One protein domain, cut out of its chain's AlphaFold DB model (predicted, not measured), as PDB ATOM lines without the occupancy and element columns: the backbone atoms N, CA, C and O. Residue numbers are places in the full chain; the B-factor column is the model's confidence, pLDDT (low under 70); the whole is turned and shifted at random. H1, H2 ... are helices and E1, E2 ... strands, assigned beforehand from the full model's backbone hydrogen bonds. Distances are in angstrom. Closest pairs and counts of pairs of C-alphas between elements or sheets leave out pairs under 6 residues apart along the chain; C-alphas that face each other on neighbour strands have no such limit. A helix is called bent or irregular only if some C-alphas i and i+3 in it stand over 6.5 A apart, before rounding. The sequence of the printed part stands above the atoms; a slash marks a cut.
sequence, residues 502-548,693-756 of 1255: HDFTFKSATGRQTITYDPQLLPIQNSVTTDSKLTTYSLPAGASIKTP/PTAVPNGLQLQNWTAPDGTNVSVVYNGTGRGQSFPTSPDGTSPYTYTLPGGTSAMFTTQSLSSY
ATOM      1  N   HIS A 502     220.333 159.370 144.326       94.69
ATOM      2  CA  HIS A 502     220.144 157.998 143.848       94.69
ATOM      3  C   HIS A 502     220.822 157.738 142.501       94.69
ATOM      4  O   HIS A 502     220.680 158.519 141.564       94.69
ATOM      5  N   ASP A 503     221.484 156.587 142.367       95.62
ATOM      6  CA  ASP A 503     222.181 156.194 141.141       95.62
ATOM      7  C   ASP A 503     221.427 155.136 140.336       95.62
ATOM      8  O   ASP A 503     221.272 153.984 140.751       95.62
ATOM      9  N   PHE A 504     221.087 155.483 139.100       97.38
ATOM     10  CA  PHE A 504     220.532 154.573 138.108       97.38
ATOM     11  C   PHE A 504     221.636 153.990 137.241       97.38
ATOM     12  O   PHE A 504     222.517 154.697 136.753       97.38
ATOM     13  N   THR A 505     221.590 152.681 137.011       95.81
ATOM     14  CA  THR A 505     222.651 151.970 136.293       95.81
ATOM     15  C   THR A 505     222.141 151.338 135.012       95.81
ATOM     16  O   THR A 505     221.344 150.403 135.048       95.81
ATOM     17  N   PHE A 506     222.698 151.753 133.880       95.62
ATOM     18  CA  PHE A 506     222.306 151.284 132.555       95.62
ATOM     19  C   PHE A 506     223.442 150.575 131.824       95.62
ATOM     20  O   PHE A 506     224.626 150.734 132.137       95.62
ATOM     21  N   LYS A 507     223.078 149.771 130.821       91.38
ATOM     22  CA  LYS A 507     224.036 149.115 129.923       91.38
ATOM     23  C   LYS A 507     224.135 149.890 128.614       91.38
ATOM     24  O   LYS A 507     223.115 150.163 127.989       91.38
ATOM     25  N   SER A 508     225.346 150.175 128.160       88.25
ATOM     26  CA  SER A 508     225.627 150.749 126.842       88.25
ATOM     27  C   SER A 508     226.617 149.877 126.063       88.25
ATOM     28  O   SER A 508     227.180 148.914 126.591       88.25
ATOM     29  N   ALA A 509     226.867 150.232 124.799       79.56
ATOM     30  CA  ALA A 509     227.930 149.613 124.005       79.56
ATOM     31  C   ALA A 509     229.342 149.878 124.571       79.56
ATOM     32  O   ALA A 509     230.256 149.096 124.314       79.56
ATOM     33  N   THR A 510     229.523 150.963 125.330       76.81
ATOM     34  CA  THR A 510     230.804 151.374 125.930       76.81
ATOM     35  C   THR A 510     230.977 150.893 127.371       76.81
ATOM     36  O   THR A 510     232.074 151.001 127.917       76.81
ATOM     37  N   GLY A 511     229.939 150.310 127.980       85.75
ATOM     38  CA  GLY A 511     229.999 149.703 129.305       85.75
ATOM     39  C   GLY A 511     228.813 150.075 130.188       85.75
ATOM     40  O   GLY A 511     227.717 150.366 129.717       85.75
ATOM     41  N   ARG A 512     229.027 150.022 131.503       90.88
ATOM     42  CA  ARG A 512     228.058 150.503 132.492       90.88
ATOM     43  C   ARG A 512     228.005 152.031 132.430       90.88
ATOM     44  O   ARG A 512     229.055 152.661 132.358       90.88
ATOM     45  N   GLN A 513     226.811 152.603 132.454       94.06
ATOM     46  CA  GLN A 513     226.586 154.043 132.574       94.06
ATOM     47  C   GLN A 513     225.805 154.298 133.857       94.06
ATOM     48  O   GLN A 513     224.885 153.538 134.164       94.06
ATOM     49  N   THR A 514     226.194 155.331 134.595       96.00
ATOM     50  CA  THR A 514     225.505 155.758 135.813       96.00
ATOM     51  C   THR A 514     224.884 157.119 135.547       96.00
ATOM     52  O   THR A 514     225.573 157.992 135.031       96.00
ATOM     53  N   ILE A 515     223.608 157.272 135.878       97.62
ATOM     54  CA  ILE A 515     222.894 158.551 135.893       97.62
ATOM     55  C   ILE A 515     222.469 158.798 137.338       97.62
ATOM     56  O   ILE A 515     221.876 157.908 137.947       97.62
ATOM     57  N   THR A 516     222.787 159.967 137.884       96.62
ATOM     58  CA  THR A 516     222.555 160.291 139.299       96.62
ATOM     59  C   THR A 516     221.418 161.285 139.426       96.62
ATOM     60  O   THR A 516     221.484 162.381 138.875       96.62
ATOM     61  N   TYR A 517     220.384 160.919 140.172       96.31
ATOM     62  CA  TYR A 517     219.436 161.883 140.704       96.31
ATOM     63  C   TYR A 517     220.044 162.572 141.921       96.31
ATOM     64  O   TYR A 517     220.470 161.907 142.865       96.31
ATOM     65  N   ASP A 518     220.041 163.897 141.884       93.88
ATOM     66  CA  ASP A 518     220.318 164.781 143.005       93.88
ATOM     67  C   ASP A 518     219.190 165.828 143.037       93.88
ATOM     68  O   ASP A 518     218.916 166.432 141.993       93.88
ATOM     69  N   PRO A 519     218.507 166.056 144.175       89.69
ATOM     70  CA  PRO A 519     217.473 167.082 144.284       89.69
ATOM     71  C   PRO A 519     217.947 168.489 143.891       89.69
ATOM     72  O   PRO A 519     217.132 169.303 143.460       89.69
ATOM     73  N   GLN A 520     219.252 168.779 143.966       89.00
ATOM     74  CA  GLN A 520     219.833 170.037 143.485       89.00
ATOM     75  C   GLN A 520     219.727 170.220 141.961       89.00
ATOM     76  O   GLN A 520     219.932 171.328 141.472       89.00
ATOM     77  N   LEU A 521     219.381 169.175 141.197       90.38
ATOM     78  CA  LEU A 521     219.087 169.285 139.764       90.38
ATOM     79  C   LEU A 521     217.717 169.912 139.491       90.38
ATOM     80  O   LEU A 521     217.536 170.517 138.438       90.38
ATOM     81  N   LEU A 522     216.746 169.759 140.398       87.94
ATOM     82  CA  LEU A 522     215.359 170.178 140.160       87.94
ATOM     83  C   LEU A 522     215.228 171.666 139.788       87.94
ATOM     84  O   LEU A 522     214.523 171.957 138.821       87.94
ATOM     85  N   PRO A 523     215.922 172.608 140.464       83.50
ATOM     86  CA  PRO A 523     215.824 174.029 140.137       83.50
ATOM     87  C   PRO A 523     216.335 174.401 138.748       83.50
ATOM     88  O   PRO A 523     215.913 175.408 138.187       83.50
ATOM     89  N   ILE A 524     217.262 173.608 138.208       83.69
ATOM     90  CA  ILE A 524     217.902 173.848 136.911       83.69
ATOM     91  C   ILE A 524     217.325 172.942 135.820       83.69
ATOM     92  O   ILE A 524     217.927 172.803 134.760       83.69
ATOM     93  N   GLN A 525     216.190 172.287 136.061       88.06
ATOM     94  CA  GLN A 525     215.499 171.455 135.079       88.06
ATOM     95  C   GLN A 525     214.232 172.135 134.559       88.06
ATOM     96  O   GLN A 525     213.618 172.987 135.208       88.06
ATOM     97  N   ASN A 526     213.800 171.703 133.375       90.19
ATOM     98  CA  ASN A 526     212.535 172.157 132.818       90.19
ATOM     99  C   ASN A 526     211.397 171.646 133.695       90.19
ATOM    100  O   ASN A 526     211.421 170.494 134.116       90.19
ATOM    101  N   SER A 527     210.407 172.485 133.968       90.69
ATOM    102  CA  SER A 527     209.320 172.178 134.893       90.69
ATOM    103  C   SER A 527     207.977 172.597 134.311       90.69
ATOM    104  O   SER A 527     207.851 173.684 133.747       90.69
ATOM    105  N   VAL A 528     206.973 171.733 134.455       90.19
ATOM    106  CA  VAL A 528     205.584 171.964 134.031       90.19
ATOM    107  C   VAL A 528     204.617 171.343 135.036       90.19
ATOM    108  O   VAL A 528     204.936 170.338 135.677       90.19
ATOM    109  N   THR A 529     203.410 171.896 135.133       86.12
ATOM    110  CA  THR A 529     202.326 171.307 135.930       86.12
ATOM    111  C   THR A 529     201.350 170.563 135.023       86.12
ATOM    112  O   THR A 529     200.936 171.069 133.981       86.12
ATOM    113  N   THR A 530     200.960 169.343 135.393       75.38
ATOM    114  CA  THR A 530     199.903 168.577 134.708       75.38
ATOM    115  C   THR A 530     199.115 167.756 135.724       75.38
ATOM    116  O   THR A 530     199.717 167.104 136.571       75.38
ATOM    117  N   ASP A 531     197.779 167.787 135.660       71.06
ATOM    118  CA  ASP A 531     196.877 166.990 136.513       71.06
ATOM    119  C   ASP A 531     197.241 167.031 138.015       71.06
ATOM    120  O   ASP A 531     197.315 166.001 138.692       71.06
ATOM    121  N   SER A 532     197.516 168.236 138.534       81.56
ATOM    122  CA  SER A 532     197.932 168.502 139.925       81.56
ATOM    123  C   SER A 532     199.286 167.907 140.343       81.56
ATOM    124  O   SER A 532     199.543 167.715 141.535       81.56
ATOM    125  N   LYS A 533     200.173 167.618 139.388       86.50
ATOM    126  CA  LYS A 533     201.551 167.180 139.635       86.50
ATOM    127  C   LYS A 533     202.543 168.161 139.034       86.50
ATOM    128  O   LYS A 533     202.354 168.598 137.899       86.50
ATOM    129  N   LEU A 534     203.616 168.434 139.768       89.25
ATOM    130  CA  LEU A 534     204.801 169.075 139.216       89.25
ATOM    131  C   LEU A 534     205.649 167.996 138.545       89.25
ATOM    132  O   LEU A 534     205.988 166.992 139.178       89.25
ATOM    133  N   THR A 535     205.955 168.190 137.266       90.50
ATOM    134  CA  THR A 535     206.889 167.347 136.520       90.50
ATOM    135  C   THR A 535     208.127 168.161 136.190       90.50
ATOM    136  O   THR A 535     208.012 169.152 135.469       90.50
ATOM    137  N   THR A 536     209.299 167.723 136.655       91.88
ATOM    138  CA  THR A 536     210.583 168.239 136.158       91.88
ATOM    139  C   THR A 536     211.195 167.266 135.164       91.88
ATOM    140  O   THR A 536     210.964 166.056 135.248       91.88
ATOM    141  N   TYR A 537     211.961 167.773 134.205       91.50
ATOM    142  CA  TYR A 537     212.657 166.941 133.237       91.50
ATOM    143  C   TYR A 537     213.909 167.596 132.648       91.50
ATOM    144  O   TYR A 537     213.977 168.817 132.490       91.50
ATOM    145  N   SER A 538     214.895 166.772 132.282       89.56
ATOM    146  CA  SER A 538     216.067 167.194 131.501       89.56
ATOM    147  C   SER A 538     215.925 166.803 130.030       89.56
ATOM    148  O   SER A 538     215.351 165.761 129.693       89.56
ATOM    149  N   LEU A 539     216.439 167.655 129.140       84.69
ATOM    150  CA  LEU A 539     216.555 167.371 127.713       84.69
ATOM    151  C   LEU A 539     217.989 167.666 127.261       84.69
ATOM    152  O   LEU A 539     218.328 168.844 127.160       84.69
ATOM    153  N   PRO A 540     218.788 166.635 126.922       89.69
ATOM    154  CA  PRO A 540     220.133 166.851 126.401       89.69
ATOM    155  C   PRO A 540     220.066 167.610 125.076       89.69
ATOM    156  O   PRO A 540     219.113 167.423 124.305       89.69
ATOM    157  N   ALA A 541     221.093 168.394 124.735       86.00
ATOM    158  CA  ALA A 541     221.146 169.040 123.420       86.00
ATOM    159  C   ALA A 541     220.912 168.021 122.286       86.00
ATOM    160  O   ALA A 541     221.533 166.960 122.244       86.00
ATOM    161  N   GLY A 542     219.996 168.336 121.364       85.25
ATOM    162  CA  GLY A 542     219.577 167.437 120.280       85.25
ATOM    163  C   GLY A 542     218.405 166.511 120.612       85.25
ATOM    164  O   GLY A 542     217.818 165.934 119.692       85.25
ATOM    165  N   ALA A 543     218.018 166.391 121.884       90.00
ATOM    166  CA  ALA A 543     216.708 165.861 122.226       90.00
ATOM    167  C   ALA A 543     215.609 166.853 121.848       90.00
ATOM    168  O   ALA A 543     215.810 168.063 121.750       90.00
ATOM    169  N   SER A 544     214.421 166.315 121.611       88.31
ATOM    170  CA  SER A 544     213.260 167.126 121.264       88.31
ATOM    171  C   SER A 544     211.987 166.463 121.747       88.31
ATOM    172  O   SER A 544     211.885 165.231 121.736       88.31
ATOM    173  N   ILE A 545     211.002 167.282 122.089       89.00
ATOM    174  CA  ILE A 545     209.617 166.848 122.213       89.00
ATOM    175  C   ILE A 545     208.922 167.203 120.908       89.00
ATOM    176  O   ILE A 545     208.852 168.368 120.517       89.00
ATOM    177  N   LYS A 546     208.420 166.190 120.212       88.00
ATOM    178  CA  LYS A 546     207.571 166.402 119.046       88.00
ATOM    179  C   LYS A 546     206.128 166.541 119.515       88.00
ATOM    180  O   LYS A 546     205.624 165.630 120.171       88.00
ATOM    181  N   THR A 547     205.488 167.649 119.152       85.75
ATOM    182  CA  THR A 547     204.069 167.924 119.416       85.75
ATOM    183  C   THR A 547     203.244 167.739 118.130       85.75
ATOM    184  O   THR A 547     203.818 167.717 117.031       85.75
ATOM    185  N   PRO A 548     201.912 167.559 118.218       83.25
ATOM    186  CA  PRO A 548     201.034 167.572 117.045       83.25
ATOM    187  C   PRO A 548     200.822 168.984 116.473       83.25
ATOM    188  O   PRO A 548     200.214 169.115 115.408       83.25
ATOM    189  N   PRO A 693     207.470 158.657 131.479       87.75
ATOM    190  CA  PRO A 693     206.996 157.463 130.787       87.75
ATOM    191  C   PRO A 693     206.888 156.269 131.746       87.75
ATOM    192  O   PRO A 693     207.742 156.067 132.605       87.75
ATOM    193  N   THR A 694     205.887 155.409 131.554       86.44
ATOM    194  CA  THR A 694     205.761 154.132 132.295       86.44
ATOM    195  C   THR A 694     206.337 152.937 131.538       86.44
ATOM    196  O   THR A 694     206.601 151.891 132.131       86.44
ATOM    197  N   ALA A 695     206.549 153.084 130.230       87.19
ATOM    198  CA  ALA A 695     207.136 152.080 129.359       87.19
ATOM    199  C   ALA A 695     207.897 152.751 128.208       87.19
ATOM    200  O   ALA A 695     207.561 153.855 127.783       87.19
ATOM    201  N   VAL A 696     208.905 152.057 127.676       91.00
ATOM    202  CA  VAL A 696     209.692 152.521 126.525       91.00
ATOM    203  C   VAL A 696     209.834 151.413 125.469       91.00
ATOM    204  O   VAL A 696     209.869 150.233 125.830       91.00
ATOM    205  N   PRO A 697     209.906 151.751 124.166       88.25
ATOM    206  CA  PRO A 697     210.114 150.774 123.097       88.25
ATOM    207  C   PRO A 697     211.454 150.027 123.171       88.25
ATOM    208  O   PRO A 697     212.410 150.455 123.820       88.25
ATOM    209  N   ASN A 698     211.549 148.930 122.411       80.00
ATOM    210  CA  ASN A 698     212.775 148.143 122.267       80.00
ATOM    211  C   ASN A 698     213.953 149.014 121.788       80.00
ATOM    212  O   ASN A 698     213.908 149.578 120.698       80.00
ATOM    213  N   GLY A 699     215.027 149.063 122.580       84.00
ATOM    214  CA  GLY A 699     216.231 149.864 122.316       84.00
ATOM    215  C   GLY A 699     216.483 150.931 123.381       84.00
ATOM    216  O   GLY A 699     217.635 151.278 123.633       84.00
ATOM    217  N   LEU A 700     215.431 151.375 124.067       94.69
ATOM    218  CA  LEU A 700     215.526 152.230 125.244       94.69
ATOM    219  C   LEU A 700     215.496 151.391 126.527       94.69
ATOM    220  O   LEU A 700     214.989 150.269 126.549       94.69
ATOM    221  N   GLN A 701     216.059 151.937 127.599       96.38
ATOM    222  CA  GLN A 701     215.998 151.368 128.944       96.38
ATOM    223  C   GLN A 701     215.317 152.373 129.870       96.38
ATOM    224  O   GLN A 701     215.665 153.547 129.831       96.38
ATOM    225  N   LEU A 702     214.381 151.912 130.701       95.81
ATOM    226  CA  LEU A 702     213.684 152.721 131.703       95.81
ATOM    227  C   LEU A 702     213.958 152.145 133.093       95.81
ATOM    228  O   LEU A 702     213.853 150.932 133.287       95.81
ATOM    229  N   GLN A 703     214.293 153.006 134.049       97.25
ATOM    230  CA  GLN A 703     214.329 152.674 135.472       97.25
ATOM    231  C   GLN A 703     213.553 153.713 136.265       97.25
ATOM    232  O   GLN A 703     213.599 154.895 135.939       97.25
ATOM    233  N   ASN A 704     212.866 153.249 137.306       95.94
ATOM    234  CA  ASN A 704     212.038 154.075 138.174       95.94
ATOM    235  C   ASN A 704     212.475 153.888 139.625       95.94
ATOM    236  O   ASN A 704     212.811 152.772 140.031       95.94
ATOM    237  N   TRP A 705     212.428 154.961 140.400       96.06
ATOM    238  CA  TRP A 705     212.701 154.974 141.832       96.06
ATOM    239  C   TRP A 705     211.839 156.043 142.507       96.06
ATOM    240  O   TRP A 705     211.478 157.032 141.877       96.06
ATOM    241  N   THR A 706     211.504 155.850 143.780       93.50
ATOM    242  CA  THR A 706     210.774 156.845 144.573       93.50
ATOM    243  C   THR A 706     211.684 157.317 145.694       93.50
ATOM    244  O   THR A 706     212.164 156.504 146.487       93.50
ATOM    245  N   ALA A 707     211.922 158.622 145.739       90.88
ATOM    246  CA  ALA A 707     212.726 159.267 146.755       90.88
ATOM    247  C   ALA A 707     212.051 159.221 148.135       90.88
ATOM    248  O   ALA A 707     210.828 159.062 148.222       90.88
ATOM    249  N   PRO A 708     212.819 159.369 149.233       85.38
ATOM    250  CA  PRO A 708     212.265 159.366 150.590       85.38
ATOM    251  C   PRO A 708     211.183 160.427 150.840       85.38
ATOM    252  O   PRO A 708     210.316 160.221 151.684       85.38
ATOM    253  N   ASP A 709     211.215 161.538 150.101       82.94
ATOM    254  CA  ASP A 709     210.219 162.619 150.137       82.94
ATOM    255  C   ASP A 709     208.961 162.336 149.280       82.94
ATOM    256  O   ASP A 709     208.058 163.168 149.189       82.94
ATOM    257  N   GLY A 710     208.884 161.159 148.649       87.25
ATOM    258  CA  GLY A 710     207.783 160.738 147.782       87.25
ATOM    259  C   GLY A 710     207.926 161.140 146.311       87.25
ATOM    260  O   GLY A 710     207.054 160.786 145.512       87.25
ATOM    261  N   THR A 711     209.000 161.833 145.925       90.38
ATOM    262  CA  THR A 711     209.266 162.201 144.526       90.38
ATOM    263  C   THR A 711     209.509 160.951 143.685       90.38
ATOM    264  O   THR A 711     210.402 160.156 143.972       90.38
ATOM    265  N   ASN A 712     208.735 160.752 142.617       93.94
ATOM    266  CA  ASN A 712     208.953 159.637 141.694       93.94
ATOM    267  C   ASN A 712     209.911 160.064 140.590       93.94
ATOM    268  O   ASN A 712     209.603 160.975 139.826       93.94
ATOM    269  N   VAL A 713     211.035 159.368 140.477       95.94
ATOM    270  CA  VAL A 713     212.089 159.608 139.496       95.94
ATOM    271  C   VAL A 713     212.057 158.499 138.449       95.94
ATOM    272  O   VAL A 713     212.061 157.315 138.779       95.94
ATOM    273  N   SER A 714     212.018 158.877 137.177       95.69
ATOM    274  CA  SER A 714     212.072 157.971 136.026       95.69
ATOM    275  C   SER A 714     213.222 158.387 135.121       95.69
ATOM    276  O   SER A 714     213.288 159.538 134.696       95.69
ATOM    277  N   VAL A 715     214.124 157.464 134.801       97.06
ATOM    278  CA  VAL A 715     215.263 157.728 133.914       97.06
ATOM    279  C   VAL A 715     215.165 156.844 132.684       97.06
ATOM    280  O   VAL A 715     215.133 155.613 132.787       97.06
ATOM    281  N   VAL A 716     215.146 157.479 131.514       96.62
ATOM    282  CA  VAL A 716     215.218 156.809 130.215       96.62
ATOM    283  C   VAL A 716     216.623 156.956 129.662       96.62
ATOM    284  O   VAL A 716     217.112 158.065 129.492       96.62
ATOM    285  N   TYR A 717     217.256 155.840 129.318       96.81
ATOM    286  CA  TYR A 717     218.569 155.825 128.684       96.81
ATOM    287  C   TYR A 717     218.502 155.233 127.276       96.81
ATOM    288  O   TYR A 717     218.036 154.102 127.077       96.81
ATOM    289  N   ASN A 718     219.028 155.970 126.297       95.31
ATOM    290  CA  ASN A 718     219.212 155.482 124.939       95.31
ATOM    291  C   ASN A 718     220.604 154.868 124.776       95.31
ATOM    292  O   ASN A 718     221.547 155.507 124.327       95.31
ATOM    293  N   GLY A 719     220.727 153.574 125.073       91.50
ATOM    294  CA  GLY A 719     221.975 152.834 124.854       91.50
ATOM    295  C   GLY A 719     222.286 152.520 123.386       91.50
ATOM    296  O   GLY A 719     223.283 151.848 123.110       91.50
ATOM    297  N   THR A 720     221.438 152.943 122.443       86.69
ATOM    298  CA  THR A 720     221.653 152.723 121.009       86.69
ATOM    299  C   THR A 720     222.515 153.832 120.404       86.69
ATOM    300  O   THR A 720     222.589 154.936 120.924       86.69
ATOM    301  N   GLY A 721     223.164 153.567 119.267       82.69
ATOM    302  CA  GLY A 721     223.933 154.582 118.529       82.69
ATOM    303  C   GLY A 721     223.096 155.459 117.587       82.69
ATOM    304  O   GLY A 721     223.651 156.027 116.651       82.69
ATOM    305  N   ARG A 722     221.764 155.488 117.730       87.38
ATOM    306  CA  ARG A 722     220.837 156.246 116.867       87.38
ATOM    307  C   ARG A 722     219.746 156.902 117.712       87.38
ATOM    308  O   ARG A 722     219.483 156.453 118.822       87.38
ATOM    309  N   GLY A 723     219.087 157.922 117.165       91.88
ATOM    310  CA  GLY A 723     217.932 158.538 117.816       91.88
ATOM    311  C   GLY A 723     216.787 157.539 118.030       91.88
ATOM    312  O   GLY A 723     216.516 156.724 117.146       91.88
ATOM    313  N   GLN A 724     216.140 157.592 119.194       94.31
ATOM    314  CA  GLN A 724     214.989 156.755 119.557       94.31
ATOM    315  C   GLN A 724     213.886 157.612 120.171       94.31
ATOM    316  O   GLN A 724     214.186 158.568 120.885       94.31
ATOM    317  N   SER A 725     212.627 157.241 119.932       93.25
ATOM    318  CA  SER A 725     211.472 157.991 120.429       93.25
ATOM    319  C   SER A 725     210.596 157.176 121.382       93.25
ATOM    320  O   SER A 725     210.487 155.958 121.238       93.25
ATOM    321  N   PHE A 726     209.950 157.847 122.334       91.62
ATOM    322  CA  PHE A 726     208.993 157.269 123.286       91.62
ATOM    323  C   PHE A 726     207.898 158.293 123.655       91.62
ATOM    324  O   PHE A 726     208.130 159.496 123.520       91.62
ATOM    325  N   PRO A 727     206.690 157.856 124.060       88.38
ATOM    326  CA  PRO A 727     205.589 158.766 124.393       88.38
ATOM    327  C   PRO A 727     205.858 159.562 125.678       88.38
ATOM    328  O   PRO A 727     206.590 159.101 126.553       88.38
ATOM    329  N   THR A 728     205.238 160.739 125.813       81.12
ATOM    330  CA  THR A 728     205.406 161.620 126.988       81.12
ATOM    331  C   THR A 728     204.352 161.433 128.082       81.12
ATOM    332  O   THR A 728     204.316 162.247 128.998       81.12
ATOM    333  N   SER A 729     203.457 160.441 128.000       74.50
ATOM    334  CA  SER A 729     202.438 160.218 129.037       74.50
ATOM    335  C   SER A 729     202.575 158.870 129.744       74.50
ATOM    336  O   SER A 729     202.977 157.881 129.120       74.50
ATOM    337  N   PRO A 730     202.167 158.791 131.028       66.69
ATOM    338  CA  PRO A 730     202.175 157.542 131.785       66.69
ATOM    339  C   PRO A 730     201.271 156.445 131.210       66.69
ATOM    340  O   PRO A 730     201.464 155.273 131.509       66.69
ATOM    341  N   ASP A 731     200.266 156.792 130.415       67.31
ATOM    342  CA  ASP A 731     199.314 155.850 129.818       67.31
ATOM    343  C   ASP A 731     199.605 155.546 128.335       67.31
ATOM    344  O   ASP A 731     198.932 154.712 127.729       67.31
ATOM    345  N   GLY A 732     200.610 156.206 127.744       66.94
ATOM    346  CA  GLY A 732     201.002 156.043 126.343       66.94
ATOM    347  C   GLY A 732     199.987 156.559 125.315       66.94
ATOM    348  O   GLY A 732     200.144 156.261 124.131       66.94
ATOM    349  N   THR A 733     198.955 157.301 125.732       68.88
ATOM    350  CA  THR A 733     197.902 157.821 124.840       68.88
ATOM    351  C   THR A 733     198.208 159.214 124.282       68.88
ATOM    352  O   THR A 733     197.571 159.649 123.320       68.88
ATOM    353  N   SER A 734     199.194 159.904 124.859       73.31
ATOM    354  CA  SER A 734     199.578 161.263 124.486       73.31
ATOM    355  C   SER A 734     200.110 161.351 123.045       73.31
ATOM    356  O   SER A 734     200.936 160.528 122.641       73.31
ATOM    357  N   PRO A 735     199.697 162.372 122.262       76.06
ATOM    358  CA  PRO A 735     200.213 162.605 120.911       76.06
ATOM    359  C   PRO A 735     201.653 163.147 120.892       76.06
ATOM    360  O   PRO A 735     202.225 163.329 119.816       76.06
ATOM    361  N   TYR A 736     202.239 163.422 122.057       85.25
ATOM    362  CA  TYR A 736     203.577 163.971 122.200       85.25
ATOM    363  C   TYR A 736     204.609 162.841 122.307       85.25
ATOM    364  O   TYR A 736     204.420 161.856 123.029       85.25
ATOM    365  N   THR A 737     205.745 162.995 121.624       88.88
ATOM    366  CA  THR A 737     206.829 162.000 121.660       88.88
ATOM    367  C   THR A 737     208.174 162.642 121.955       88.88
ATOM    368  O   THR A 737     208.630 163.500 121.193       88.88
ATOM    369  N   TYR A 738     208.845 162.166 123.000       91.31
ATOM    370  CA  TYR A 738     210.258 162.434 123.236       91.31
ATOM    371  C   TYR A 738     211.098 161.730 122.183       91.31
ATOM    372  O   TYR A 738     210.815 160.588 121.832       91.31
ATOM    373  N   THR A 739     212.147 162.391 121.701       93.19
ATOM    374  CA  THR A 739     213.206 161.780 120.893       93.19
ATOM    375  C   THR A 739     214.547 162.055 121.552       93.19
ATOM    376  O   THR A 739     214.901 163.217 121.730       93.19
ATOM    377  N   LEU A 740     215.280 160.996 121.898       94.12
ATOM    378  CA  LEU A 740     216.613 161.073 122.496       94.12
ATOM    379  C   LEU A 740     217.692 160.697 121.482       94.12
ATOM    380  O   LEU A 740     217.554 159.651 120.834       94.12
ATOM    381  N   PRO A 741     218.786 161.473 121.380       93.50
ATOM    382  CA  PRO A 741     219.993 161.061 120.674       93.50
ATOM    383  C   PRO A 741     220.556 159.730 121.193       93.50
ATOM    384  O   PRO A 741     220.204 159.242 122.266       93.50
ATOM    385  N   GLY A 742     221.416 159.097 120.397       91.75
ATOM    386  CA  GLY A 742     222.081 157.864 120.814       91.75
ATOM    387  C   GLY A 742     223.122 158.127 121.903       91.75
ATOM    388  O   GLY A 742     223.947 159.021 121.753       91.75
ATOM    389  N   GLY A 743     223.126 157.326 122.964       92.25
ATOM    390  CA  GLY A 743     224.074 157.429 124.076       92.25
ATOM    391  C   GLY A 743     223.700 158.432 125.170       92.25
ATOM    392  O   GLY A 743     224.497 158.584 126.094       92.25
ATOM    393  N   THR A 744     222.530 159.071 125.091       95.38
ATOM    394  CA  THR A 744     222.069 160.084 126.054       95.38
ATOM    395  C   THR A 744     220.984 159.553 126.991       95.38
ATOM    396  O   THR A 744     220.452 158.449 126.794       95.38
ATOM    397  N   SER A 745     220.655 160.325 128.027       95.94
ATOM    398  CA  SER A 745     219.529 160.038 128.919       95.94
ATOM    399  C   SER A 745     218.548 161.209 129.011       95.94
ATOM    400  O   SER A 745     218.856 162.316 128.585       95.94
ATOM    401  N   ALA A 746     217.354 160.937 129.525       94.94
ATOM    402  CA  ALA A 746     216.457 161.948 130.064       94.94
ATOM    403  C   ALA A 746     215.974 161.496 131.436       94.94
ATOM    404  O   ALA A 746     215.617 160.327 131.632       94.94
ATOM    405  N   MET A 747     215.953 162.436 132.370       95.50
ATOM    406  CA  MET A 747     215.411 162.247 133.704       95.50
ATOM    407  C   MET A 747     214.077 162.967 133.810       95.50
ATOM    408  O   MET A 747     213.940 164.081 133.318       95.50
ATOM    409  N   PHE A 748     213.121 162.330 134.473       94.06
ATOM    410  CA  PHE A 748     211.826 162.892 134.819       94.06
ATOM    411  C   PHE A 748     211.630 162.752 136.318       94.06
ATOM    412  O   PHE A 748     211.840 161.664 136.859       94.06
ATOM    413  N   THR A 749     211.175 163.807 136.977       93.56
ATOM    414  CA  THR A 749     210.684 163.717 138.350       93.56
ATOM    415  C   THR A 749     209.232 164.139 138.394       93.56
ATOM    416  O   THR A 749     208.807 165.013 137.643       93.56
ATOM    417  N   THR A 750     208.439 163.462 139.215       91.62
ATOM    418  CA  THR A 750     207.021 163.766 139.389       91.62
ATOM    419  C   THR A 750     206.671 163.743 140.864       91.62
ATOM    420  O   THR A 750     206.874 162.737 141.553       91.62
ATOM    421  N   GLN A 751     206.106 164.846 141.337       88.62
ATOM    422  CA  GLN A 751     205.663 165.001 142.715       88.62
ATOM    423  C   GLN A 751     204.247 165.582 142.732       88.62
ATOM    424  O   GLN A 751     203.880 166.413 141.898       88.62
ATOM    425  N   SER A 752     203.412 165.092 143.650       87.06
ATOM    426  CA  SER A 752     202.055 165.620 143.800       87.06
ATOM    427  C   SER A 752     202.131 167.041 144.342       87.06
ATOM    428  O   SER A 752     202.822 167.282 145.328       87.06
ATOM    429  N   LEU A 753     201.364 167.981 143.789       81.94
ATOM    430  CA  LEU A 753     201.289 169.320 144.383       81.94
ATOM    431  C   LEU A 753     200.750 169.277 145.822       81.94
ATOM    432  O   LEU A 753     201.077 170.140 146.627       81.94
ATOM    433  N   SER A 754     199.976 168.239 146.153       81.12
ATOM    434  CA  SER A 754     199.453 167.985 147.497       81.12
ATOM    435  C   SER A 754     200.460 167.365 148.472       81.12
ATOM    436  O   SER A 754     200.113 167.193 149.637       81.12
ATOM    437  N   SER A 755     201.638 166.918 148.015       80.31
ATOM    438  CA  SER A 755     202.682 166.395 148.913       80.31
ATOM    439  C   SER A 755     203.637 167.478 149.405       80.31
ATOM    440  O   SER A 755     204.330 167.250 150.391       80.31
ATOM    441  N   TYR A 756     203.667 168.641 148.751       77.38
ATOM    442  CA  TYR A 756     204.337 169.811 149.309       77.38
ATOM    443  C   TYR A 756     203.526 170.348 150.484       77.38
ATOM    444  O   TYR A 756     202.292 170.322 150.465       77.38
TER     445      TYR A 756
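What this domain is: This is residues 502 to 548 and 693 to 756 of the 1255 residues of the protein "O-glycosyl hydrolase" of Streptomyces sp. BK335 (UniProt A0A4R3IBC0). A twisted sheet of five strands, E3 E4 E10 E7 E6, has the hairpin of E1 and E2 over part of one face, together a two-layer sandwich whose layers are partly face to face; a smaller sheet, E5 E9 E8, meets the large sheet near the end of E7 and the start of E10 and opens away from it on the other side like a V. One short helix, H1, sits between the hairpin and the large sheet along the chain and packs on E4. The printed part has 111 residues, with one named helix and ten named strands in the order E1 E2 H1 E3 E4 E5 E6 E7 E8 E9 E10; each of the three sheets is antiparallel and the class is mostly strand. The whole is compact, with a radius of gyration of the C-alphas of 13.6 A and spans of 41 by 34 by 23 A.

Where its parts are: E1, residues 502 to 508, begins at C-alpha 502 (220.144, 157.998, 143.848) and is 19.3 A long. E2, residues 511 to 517, is 19.7 A long. H1, residues 519 to 524, is only just irregular: C-alphas 520 and 523 are 6.6 A apart. E3, residues 526 to 530, and E4, residues 533 to 537, are 13.3 and 12.8 A long. E5 has residues 544 to 546. After the cut come E6, residues 700 to 706, 20.4 A long from C-alpha 700 (215.526, 152.230, 125.244), and E7, residues 712 to 718, 20.1 A long. E8 has residues 724 to 727 and E9 residues 737 to 740. E10, residues 745 to 752, is the longest strand at 23.6 A and ends at C-alpha 752 (202.055, 165.620, 143.800).

How they stand to each other: The large sheet has the order E3 E4 E10 E7 E6, with E3 and E6 as edge strands. In the hairpin of E3 and E4, N 528 and O 535 are 3.0 A apart, within hydrogen-bond range. Also within range are N 536 and O 749 of E4 and E10 at 2.9 A, N 748 and O 714 of E10 and E7 at 2.8 A, and N 703 and O 715 of the hairpin E6 and E7 at 3.0 A. The hairpin of E1 and E2, with N 504 and O 515 at 2.8 A, forms a sandwich with this sheet, two sheets face to face: their facing parts are 10.1 A centre to centre, and their strands stand at 29 degrees. The closest C-alphas of E1 and E6 are those of Phe 504 and Gln 703, 7.0 A apart. H1 is on the large sheet at a height of 9.6 A over it, and only just over E4, with 3 of its 6 C-alphas falling there; on the local plane it runs across the strands, at 77 degrees to E4. In H1, 0 of 2 O i to N i+4 pairs are within hydrogen-bond range, but 2 of 3 O i to N i+3 pairs are. In the small sheet, E9 pairs with E5 through N 546 and O 737 at 2.9 A and forms a hairpin with E8 through N 738 and O 726 at 2.8 A. The closest C-alphas of E7 and E9 are those of Asn 718 and Leu 740, 6.6 A apart. E5 and E10 are apart.

The domain as a whole: The two C-alphas farthest apart are those of Thr 510 and Ser 754, at 41.5 A. Residues 549 to 692 are not printed, and C-alphas 548 and 693 are 18.1 A apart across this cut, between E5 and E6. Of the links that are printed whole, none is long. The mean pLDDT of the printed part is 88.5; residues 730 to 733, between E8 and E9, are under 70.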